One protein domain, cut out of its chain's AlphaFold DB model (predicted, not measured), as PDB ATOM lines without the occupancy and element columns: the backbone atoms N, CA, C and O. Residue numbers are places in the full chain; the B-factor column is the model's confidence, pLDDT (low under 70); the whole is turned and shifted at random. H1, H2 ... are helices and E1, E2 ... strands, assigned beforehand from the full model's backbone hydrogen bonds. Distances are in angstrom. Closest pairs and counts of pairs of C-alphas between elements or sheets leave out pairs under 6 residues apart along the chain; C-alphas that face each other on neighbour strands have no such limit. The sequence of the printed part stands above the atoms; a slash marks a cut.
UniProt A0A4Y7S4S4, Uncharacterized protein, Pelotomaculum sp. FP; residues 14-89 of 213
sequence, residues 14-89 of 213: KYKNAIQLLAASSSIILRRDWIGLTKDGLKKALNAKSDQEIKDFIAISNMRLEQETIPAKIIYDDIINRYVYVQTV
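What this domain is: This is residues 14 to 89 of the 213 residues of an uncharacterized protein of Pelotomaculum sp. FP (UniProt A0A4Y7S4S4). Three crossed helices, H1, H2 and H3, cover one face of a two-stranded antiparallel hairpin, E1 - E2, and leave its other face bare: H1 packs on E2, H3 packs on E1, and H2 touches both other helices. The printed part has 76 residues in order H1, H2, H3, E1, E2, mixed in class. It is compact, radius of gyration of the C-alphas 11.6 A, spanning 32 by 30 by 22 A.

Where its parts are: H1, residues 14 to 25, begins at C-alpha 14 (400.697, 192.421, 289.363) and measures 16.5 A. H2 is residues 39 to 46, 10.5 A; H3, residues 51 to 65, 20.8 A. E1 is residues 72 to 77, 15.0 A; E2, residues 82 to 87, 15.5 A, ends at C-alpha 87 (386.233, 184.716, 277.793).

How they stand to each other: In hairpin E1 and E2, N 75 and O 84 are within hydrogen-bond range, 2.9 A. The closest C-alphas of H1 and E2, Ala 23 and Tyr 85, are 5.2 A apart; those of H3 and E1, Leu 65 and Ala 72, 5.0 A. H1 touches H2 with residues 14 to 18 alone, closest C-alphas Ala 18 and Ala 45, 5.8 A, at a steep tilt of 48 degrees. In H1, H2 and H3 every O i to N i+4 pair is within hydrogen-bond range.

The domain as a whole: The printed part has no cut. The link H1 to H2 is long; pLDDT is under 70 at residues 27 to 34 and 88 to 89.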
ATOM      1  N   LYS A  14     400.669 191.523 290.530       79.50
ATOM      2  CA  LYS A  14     400.697 192.421 289.363       79.50
ATOM      3  C   LYS A  14     399.974 191.842 288.138       79.50
ATOM      4  O   LYS A  14     399.306 192.580 287.423       79.50
ATOM      5  N   TYR A  15     400.061 190.528 287.921       88.44
ATOM      6  CA  TYR A  15     399.393 189.848 286.809       88.44
ATOM      7  C   TYR A  15     397.892 189.776 287.046       88.44
ATOM      8  O   TYR A  15     397.122 190.062 286.137       88.44
ATOM      9  N   LYS A  16     397.464 189.501 288.281       86.62
ATOM     10  CA  LYS A  16     396.042 189.510 288.641       86.62
ATOM     11  C   LYS A  16     395.392 190.872 288.368       86.62
ATOM     12  O   LYS A  16     394.334 190.920 287.747       86.62
ATOM     13  N   ASN A  17     396.044 191.968 288.759       87.19
ATOM     14  CA  ASN A  17     395.532 193.322 288.519       87.19
ATOM     15  C   ASN A  17     395.462 193.655 287.019       87.19
ATOM     16  O   ASN A  17     394.470 194.214 286.556       87.19
ATOM     17  N   ALA A  18     396.488 193.283 286.248       89.69
ATOM     18  CA  ALA A  18     396.500 193.490 284.802       89.69
ATOM     19  C   ALA A  18     395.416 192.664 284.085       89.69
ATOM     20  O   ALA A  18     394.751 193.187 283.196       89.69
ATOM     21  N   ILE A  19     395.184 191.416 284.507       89.50
ATOM     22  CA  ILE A  19     394.095 190.570 283.996       89.50
ATOM     23  C   ILE A  19     392.735 191.192 284.318       89.50
ATOM     24  O   ILE A  19     391.892 191.275 283.435       89.50
ATOM     25  N   GLN A  20     392.518 191.675 285.545       88.12
ATOM     26  CA  GLN A  20     391.264 192.343 285.918       88.12
ATOM     27  C   GLN A  20     391.017 193.603 285.083       88.12
ATOM     28  O   GLN A  20     389.902 193.825 284.615       88.12
ATOM     29  N   LEU A  21     392.061 194.403 284.851       87.94
ATOM     30  CA  LEU A  21     391.980 195.577 283.986       87.94
ATOM     31  C   LEU A  21     391.672 195.191 282.533       87.94
ATOM     32  O   LEU A  21     390.830 195.827 281.897       87.94
ATOM     33  N   LEU A  22     392.319 194.149 282.008       87.50
ATOM     34  CA  LEU A  22     392.042 193.614 280.675       87.50
ATOM     35  C   LEU A  22     390.606 193.092 280.575       87.50
ATOM     36  O   LEU A  22     389.910 193.455 279.636       87.50
ATOM     37  N   ALA A  23     390.126 192.323 281.548       84.56
ATOM     38  CA  ALA A  23     388.757 191.813 281.575       84.56
ATOM     39  C   ALA A  23     387.723 192.950 281.612       84.56
ATOM     40  O   ALA A  23     386.765 192.943 280.842       84.56
ATOM     41  N   ALA A  24     387.948 193.972 282.444       80.75
ATOM     42  CA  ALA A  24     387.063 195.131 282.532       80.75
ATOM     43  C   ALA A  24     387.061 195.969 281.241       80.75
ATOM     44  O   ALA A  24     386.001 196.381 280.776       80.75
ATOM     45  N   SER A  25     388.237 196.204 280.648       79.62
ATOM     46  CA  SER A  25     388.373 196.973 279.399       79.62
ATOM     47  C   SER A  25     387.943 196.198 278.154       79.62
ATOM     48  O   SER A  25     387.569 196.811 277.164       79.62
ATOM     49  N   SER A  26     387.957 194.865 278.190       76.94
ATOM     50  CA  SER A  26     387.502 194.014 277.079       76.94
ATOM     51  C   SER A  26     385.993 193.766 277.103       76.94
ATOM     52  O   SER A  26     385.443 193.181 276.174       76.94
ATOM     53  N   SER A  27     385.298 194.224 278.149       68.88
ATOM     54  CA  SER A  27     383.843 194.162 278.210       68.88
ATOM     55  C   SER A  27     383.225 195.153 277.224       68.88
ATOM     56  O   SER A  27     383.194 196.364 277.453       68.88
ATOM     57  N   ILE A  28     382.659 194.610 276.146       57.97
ATOM     58  CA  ILE A  28     381.966 195.351 275.078       57.97
ATOM     59  C   ILE A  28     380.762 196.143 275.622       57.97
ATOM     60  O   ILE A  28     380.385 197.177 275.076       57.97
ATOM     61  N   ILE A  29     380.186 195.704 276.750       52.56
ATOM     62  CA  ILE A  29     379.104 196.415 277.449       52.56
ATOM     63  C   ILE A  29     379.608 197.734 278.055       52.56
ATOM     64  O   ILE A  29     378.847 198.693 278.149       52.56
ATOM     65  N   LEU A  30     380.877 197.791 278.466       44.00
ATOM     66  CA  LEU A  30     381.429 198.921 279.210       44.00
ATOM     67  C   LEU A  30     382.121 199.954 278.315       44.00
ATOM     68  O   LEU A  30     382.092 201.134 278.661       44.00
ATOM     69  N   ARG A  31     382.742 199.559 277.191       54.22
ATOM     70  CA  ARG A  31     383.429 200.493 276.275       54.22
ATOM     71  C   ARG A  31     383.440 200.002 274.825       54.22
ATOM     72  O   ARG A  31     384.353 199.285 274.438       54.22
ATOM     73  N   ARG A  32     382.483 200.457 274.007       54.41
ATOM     74  CA  ARG A  32     382.418 200.134 272.562       54.41
ATOM     75  C   ARG A  32     383.641 200.623 271.777       54.41
ATOM     76  O   ARG A  32     384.145 199.900 270.931       54.41
ATOM     77  N   ASP A  33     384.171 201.797 272.123       58.09
ATOM     78  CA  ASP A  33     385.243 202.435 271.343       58.09
ATOM     79  C   ASP A  33     386.666 202.093 271.846       58.09
ATOM     80  O   ASP A  33     387.661 202.501 271.247       58.09
ATOM     81  N   TRP A  34     386.792 201.399 272.989       63.75
ATOM     82  CA  TRP A  34     388.068 201.165 273.692       63.75
ATOM     83  C   TRP A  34     388.144 199.744 274.261       63.75
ATOM     84  O   TRP A  34     388.383 199.561 275.457       63.75
ATOM     85  N   ILE A  35     387.920 198.747 273.407       81.19
ATOM     86  CA  ILE A  35     388.044 197.340 273.793       81.19
ATOM     87  C   ILE A  35     389.517 197.004 274.038       81.19
ATOM     88  O   ILE A  35     390.386 197.217 273.188       81.19
ATOM     89  N   GLY A  36     389.788 196.471 275.227       87.19
ATOM     90  CA  GLY A  36     391.115 196.030 275.634       87.19
ATOM     91  C   GLY A  36     392.122 197.169 275.840       87.19
ATOM     92  O   GLY A  36     391.780 198.341 276.014       87.19
ATOM     93  N   LEU A  37     393.409 196.822 275.838       90.69
ATOM     94  CA  LEU A  37     394.516 197.748 276.095       90.69
ATOM     95  C   LEU A  37     395.446 197.858 274.887       90.69
ATOM     96  O   LEU A  37     395.721 196.871 274.211       90.69
ATOM     97  N   THR A  38     395.997 199.047 274.634       91.75
ATOM     98  CA  THR A  38     397.161 199.159 273.740       91.75
ATOM     99  C   THR A  38     398.373 198.471 274.364       91.75
ATOM    100  O   THR A  38     398.414 198.229 275.574       91.75
ATOM    101  N   LYS A  39     399.408 198.228 273.557       92.19
ATOM    102  CA  LYS A  39     400.710 197.771 274.054       92.19
ATOM    103  C   LYS A  39     401.262 198.670 275.161       92.19
ATOM    104  O   LYS A  39     401.645 198.161 276.209       92.19
ATOM    105  N   ASP A  40     401.217 199.988 274.978       91.50
ATOM    106  CA  ASP A  40     401.679 200.944 275.992       91.50
ATOM    107  C   ASP A  40     400.809 200.925 277.252       91.50
ATOM    108  O   ASP A  40     401.323 200.991 278.370       91.50
ATOM    109  N   GLY A  41     399.490 200.775 277.089       91.38
ATOM    110  CA  GLY A  41     398.556 200.637 278.203       91.38
ATOM    111  C   GLY A  41     398.841 199.391 279.038       91.38
ATOM    112  O   GLY A  41     398.909 199.472 280.265       91.38
ATOM    113  N   LEU A  42     399.081 198.254 278.381       93.50
ATOM    114  CA  LEU A  42     399.432 197.005 279.050       93.50
ATOM    115  C   LEU A  42     400.823 197.078 279.693       93.50
ATOM    116  O   LEU A  42     400.990 196.669 280.842       93.50
ATOM    117  N   LYS A  43     401.805 197.669 279.002       93.44
ATOM    118  CA  LYS A  43     403.153 197.897 279.537       93.44
ATOM    119  C   LYS A  43     403.105 198.717 280.825       93.44
ATOM    120  O   LYS A  43     403.723 198.340 281.818       93.44
ATOM    121  N   LYS A  44     402.310 199.792 280.835       92.19
ATOM    122  CA  LYS A  44     402.072 200.626 282.020       92.19
ATOM    123  C   LYS A  44     401.388 199.841 283.141       92.19
ATOM    124  O   LYS A  44     401.823 199.935 284.284       92.19
ATOM    125  N   ALA A  45     400.359 199.052 282.826       90.56
ATOM    126  CA  ALA A  45     399.629 198.249 283.810       90.56
ATOM    127  C   ALA A  45     400.508 197.179 284.485       90.56
ATOM    128  O   ALA A  45     400.367 196.922 285.679       90.56
ATOM    129  N   LEU A  46     401.434 196.582 283.734       92.12
ATOM    130  CA  LEU A  46     402.366 195.567 284.232       92.12
ATOM    131  C   LEU A  46     403.620 196.152 284.894       92.12
ATOM    132  O   LEU A  46     404.383 195.396 285.499       92.12
ATOM    133  N   ASN A  47     403.846 197.466 284.761       92.31
ATOM    134  CA  ASN A  47     405.142 198.107 284.996       92.31
ATOM    135  C   ASN A  47     406.278 197.364 284.262       92.31
ATOM    136  O   ASN A  47     407.336 197.090 284.829       92.31
ATOM    137  N   ALA A  48     406.005 196.967 283.016       92.38
ATOM    138  CA  ALA A  48     406.901 196.126 282.243       92.38
ATOM    139  C   ALA A  48     408.042 196.946 281.629       92.38
ATOM    140  O   ALA A  48     407.826 198.006 281.034       92.38
ATOM    141  N   LYS A  49     409.269 196.438 281.735       91.81
ATOM    142  CA  LYS A  49     410.471 197.100 281.202       91.81
ATOM    143  C   LYS A  49     410.742 196.730 279.749       91.81
ATOM    144  O   LYS A  49     411.305 197.531 279.004       91.81
ATOM    145  N   SER A  50     410.292 195.554 279.326       93.00
ATOM    146  CA  SER A  50     410.525 195.013 277.989       93.00
ATOM    147  C   SER A  50     409.268 194.372 277.403       93.00
ATOM    148  O   SER A  50     408.321 194.045 278.117       93.00
ATOM    149  N   ASP A  51     409.277 194.161 276.088       91.62
ATOM    150  CA  ASP A  51     408.219 193.415 275.400       91.62
ATOM    151  C   ASP A  51     408.216 191.930 275.783       91.62
ATOM    152  O   ASP A  51     407.174 191.281 275.717       91.62
ATOM    153  N   GLN A  52     409.367 191.393 276.200       93.81
ATOM    154  CA  GLN A  52     409.468 190.007 276.648       93.81
ATOM    155  C   GLN A  52     408.642 189.780 277.917       93.81
ATOM    156  O   GLN A  52     407.894 188.816 277.985       93.81
ATOM    157  N   GLU A  53     408.661 190.724 278.860       92.31
ATOM    158  CA  GLU A  53     407.837 190.635 280.074       92.31
ATOM    159  C   GLU A  53     406.330 190.624 279.766       92.31
ATOM    160  O   GLU A  53     405.558 189.983 280.479       92.31
ATOM    161  N   ILE A  54     405.900 191.301 278.694       93.62
ATOM    162  CA  ILE A  54     404.506 191.255 278.227       93.62
ATOM    163  C   ILE A  54     404.183 189.869 277.656       93.62
ATOM    164  O   ILE A  54     403.125 189.318 277.955       93.62
ATOM    165  N   LYS A  55     405.089 189.289 276.856       93.12
ATOM    166  CA  LYS A  55     404.921 187.932 276.307       93.12
ATOM    167  C   LYS A  55     404.850 186.882 277.416       93.12
ATOM    168  O   LYS A  55     403.947 186.049 277.393       93.12
ATOM    169  N   ASP A  56     405.740 186.966 278.402       92.31
ATOM    170  CA  ASP A  56     405.782 186.048 279.544       92.31
ATOM    171  C   ASP A  56     404.510 186.160 280.391       92.31
ATOM    172  O   ASP A  56     403.930 185.148 280.785       92.31
ATOM    173  N   PHE A  57     404.033 187.389 280.628       94.44
ATOM    174  CA  PHE A  57     402.744 187.632 281.275       94.44
ATOM    175  C   PHE A  57     401.607 186.916 280.540       94.44
ATOM    176  O   PHE A  57     400.872 186.162 281.170       94.44
ATOM    177  N   ILE A  58     401.486 187.104 279.222       94.06
ATOM    178  CA  ILE A  58     400.407 186.498 278.427       94.06
ATOM    179  C   ILE A  58     400.484 184.972 278.475       94.06
ATOM    180  O   ILE A  58     399.465 184.328 278.710       94.06
ATOM    181  N   ALA A  59     401.674 184.394 278.297       92.88
ATOM    182  CA  ALA A  59     401.860 182.946 278.317       92.88
ATOM    183  C   ALA A  59     401.435 182.339 279.665       92.88
ATOM    184  O   ALA A  59     400.603 181.433 279.704       92.88
ATOM    185  N   ILE A  60     401.936 182.889 280.776       91.94
ATOM    186  CA  ILE A  60     401.617 182.408 282.129       91.94
ATOM    187  C   ILE A  60     400.133 182.622 282.449       91.94
ATOM    188  O   ILE A  60     399.488 181.751 283.036       91.94
ATOM    189  N   SER A  61     399.575 183.776 282.076       92.31
ATOM    190  CA  SER A  61     398.160 184.062 282.291       92.31
ATOM    191  C   SER A  61     397.265 183.113 281.506       92.31
ATOM    192  O   SER A  61     396.335 182.581 282.097       92.31
ATOM    193  N   ASN A  62     397.556 182.835 280.234       91.81
ATOM    194  CA  ASN A  62     396.736 181.931 279.425       91.81
ATOM    195  C   ASN A  62     396.755 180.498 279.965       91.81
ATOM    196  O   ASN A  62     395.685 179.924 280.133       91.81
ATOM    197  N   MET A  63     397.916 179.979 280.390       88.75
ATOM    198  CA  MET A  63     397.992 178.662 281.047       88.75
ATOM    199  C   MET A  63     397.073 178.552 282.270       88.75
ATOM    200  O   MET A  63     396.552 177.479 282.569       88.75
ATOM    201  N   ARG A  64     396.889 179.654 283.009       87.56
ATOM    202  CA  ARG A  64     396.001 179.686 284.174       87.56
ATOM    203  C   ARG A  64     394.538 179.883 283.784       87.56
ATOM    204  O   ARG A  64     393.678 179.209 284.344       87.56
ATOM    205  N   LEU A  65     394.263 180.805 282.866       87.31
ATOM    206  CA  LEU A  65     392.911 181.169 282.438       87.31
ATOM    207  C   LEU A  65     392.207 180.030 281.687       87.31
ATOM    208  O   LEU A  65     390.992 179.890 281.790       87.31
ATOM    209  N   GLU A  66     392.957 179.177 280.990       84.94
ATOM    210  CA  GLU A  66     392.430 177.972 280.336       84.94
ATOM    211  C   GLU A  66     391.904 176.928 281.335       84.94
ATOM    212  O   GLU A  66     391.060 176.107 280.983       84.94
ATOM    213  N   GLN A  67     392.366 176.972 282.590       82.50
ATOM    214  CA  GLN A  67     391.955 176.059 283.664       82.50
ATOM    215  C   GLN A  67     390.757 176.576 284.476       82.50
ATOM    216  O   GLN A  67     390.317 175.905 285.413       82.50
ATOM    217  N   GLU A  68     390.261 177.784 284.197       81.12
ATOM    218  CA  GLU A  68     389.119 178.347 284.917       81.12
ATOM    219  C   GLU A  68     387.802 177.670 284.511       81.12
ATOM    220  O   GLU A  68     387.653 177.159 283.405       81.12
ATOM    221  N   THR A  69     386.805 177.703 285.407       77.06
ATOM    222  CA  THR A  69     385.464 177.138 285.159       77.06
ATOM    223  C   THR A  69     384.826 177.687 283.882       77.06
ATOM    224  O   THR A  69     384.107 176.971 283.189       77.06
ATOM    225  N   ILE A  70     385.089 178.961 283.577       74.31
ATOM    226  CA  ILE A  70     384.799 179.576 282.282       74.31
ATOM    227  C   ILE A  70     386.160 179.891 281.661       74.31
ATOM    228  O   ILE A  70     386.767 180.891 282.053       74.31
ATOM    229  N   PRO A  71     386.659 179.053 280.735       79.94
ATOM    230  CA  PRO A  71     387.980 179.243 280.161       79.94
ATOM    231  C   PRO A  71     388.092 180.608 279.495       79.94
ATOM    232  O   PRO A  71     387.172 181.054 278.806       79.94
ATOM    233  N   ALA A  72     389.231 181.264 279.650       85.62
ATOM    234  CA  ALA A  72     389.502 182.540 279.008       85.62
ATOM    235  C   ALA A  72     390.921 182.579 278.452       85.62
ATOM    236  O   ALA A  72     391.769 181.759 278.795       85.62
ATOM    237  N   LYS A  73     391.185 183.563 277.597       90.25
ATOM    238  CA  LYS A  73     392.523 183.838 277.081       90.25
ATOM    239  C   LYS A  73     392.722 185.325 276.851       90.25
ATOM    240  O   LYS A  73     391.796 186.052 276.500       90.25
ATOM    241  N   ILE A  74     393.953 185.774 277.020       92.50
ATOM    242  CA  ILE A  74     394.423 187.070 276.559       92.50
ATOM    243  C   ILE A  74     395.011 186.870 275.168       92.50
ATOM    244  O   ILE A  74     395.930 186.069 274.976       92.50
ATOM    245  N   ILE A  75     394.492 187.618 274.203       91.81
ATOM    246  CA  ILE A  75     394.983 187.643 272.829       91.81
ATOM    247  C   ILE A  75     395.430 189.053 272.469       91.81
ATOM    248  O   ILE A  75     394.905 190.035 272.986       91.81
ATOM    249  N   TYR A  76     396.404 189.156 271.573       92.06
ATOM    250  CA  TYR A  76     396.666 190.397 270.856       92.06
ATOM    251  C   TYR A  76     395.955 190.319 269.517       92.06
ATOM    252  O   TYR A  76     396.235 189.388 268.766       92.06
ATOM    253  N   ASP A  77     395.071 191.271 269.250       89.56
ATOM    254  CA  ASP A  77     394.406 191.476 267.974       89.56
ATOM    255  C   ASP A  77     395.147 192.557 267.185       89.56
ATOM    256  O   ASP A  77     395.244 193.708 267.612       89.56
ATOM    257  N   ASP A  78     395.720 192.158 266.058       88.31
ATOM    258  CA  ASP A  78     396.485 193.001 265.144       88.31
ATOM    259  C   ASP A  78     395.593 193.914 264.295       88.31
ATOM    260  O   ASP A  78     395.992 195.033 263.974       88.31
ATOM    261  N   ILE A  79     394.361 193.492 264.007       85.75
ATOM    262  CA  ILE A  79     393.396 194.240 263.196       85.75
ATOM    263  C   ILE A  79     392.906 195.504 263.916       85.75
ATOM    264  O   ILE A  79     392.735 196.558 263.280       85.75
ATOM    265  N   ILE A  80     392.694 195.412 265.233       85.25
ATOM    266  CA  ILE A  80     392.345 196.557 266.092       85.25
ATOM    267  C   ILE A  80     393.534 197.090 266.910       85.25
ATOM    268  O   ILE A  80     393.407 198.125 267.566       85.25
ATOM    269  N   ASN A  81     394.691 196.423 266.855       89.00
ATOM    270  CA  ASN A  81     395.922 196.752 267.581       89.00
ATOM    271  C   ASN A  81     395.726 196.847 269.111       89.00
ATOM    272  O   ASN A  81     396.081 197.844 269.756       89.00
ATOM    273  N   ARG A  82     395.126 195.812 269.710       91.19
ATOM    274  CA  ARG A  82     394.797 195.766 271.147       91.19
ATOM    275  C   ARG A  82     395.044 194.392 271.752       91.19
ATOM    276  O   ARG A  82     394.842 193.367 271.115       91.19
ATOM    277  N   TYR A  83     395.425 194.378 273.023       92.62
ATOM    278  CA  TYR A  83     395.361 193.198 273.877       92.62
ATOM    279  C   TYR A  83     393.972 193.093 274.485       92.62
ATOM    280  O   TYR A  83     393.504 194.040 275.119       92.62
ATOM    281  N   VAL A  84     393.334 191.943 274.317       89.88
ATOM    282  CA  VAL A  84     391.940 191.712 274.683       89.88
ATOM    283  C   VAL A  84     391.848 190.445 275.517       89.88
ATOM    284  O   VAL A  84     392.437 189.418 275.185       89.88
ATOM    285  N   TYR A  85     391.109 190.531 276.616       89.69
ATOM    286  CA  TYR A  85     390.691 189.381 277.402       89.69
ATOM    287  C   TYR A  85     389.403 188.830 276.800       89.69
ATOM    288  O   TYR A  85     388.358 189.482 276.828       89.69
ATOM    289  N   VAL A  86     389.495 187.628 276.250       84.25
ATOM    290  CA  VAL A  86     388.380 186.921 275.638       84.25
ATOM    291  C   VAL A  86     388.014 185.773 276.555       84.25
ATOM    292  O   VAL A  86     388.763 184.806 276.701       84.25
ATOM    293  N   GLN A  87     386.852 185.882 277.186       77.56
ATOM    294  CA  GLN A  87     386.233 184.716 277.793       77.56
ATOM    295  C   GLN A  87     385.721 183.829 276.674       77.56
ATOM    296  O   GLN A  87     385.153 184.315 275.695       77.56
ATOM    297  N   THR A  88     385.843 182.525 276.864       66.94
ATOM    298  CA  THR A  88     385.025 181.553 276.151       66.94
ATOM    299  C   THR A  88     383.612 181.715 276.702       66.94
ATOM    300  O   THR A  88     383.151 180.950 277.547       66.94
ATOM    301  N   VAL A  89     382.948 182.810 276.326       57.28
ATOM    302  CA  VAL A  89     381.563 183.050 276.706       57.28
ATOM    303  C   VAL A  89     380.782 181.880 276.142       57.28
ATOM    304  O   VAL A  89     380.963 181.527 274.974       57.28
TER     305      VAL A  89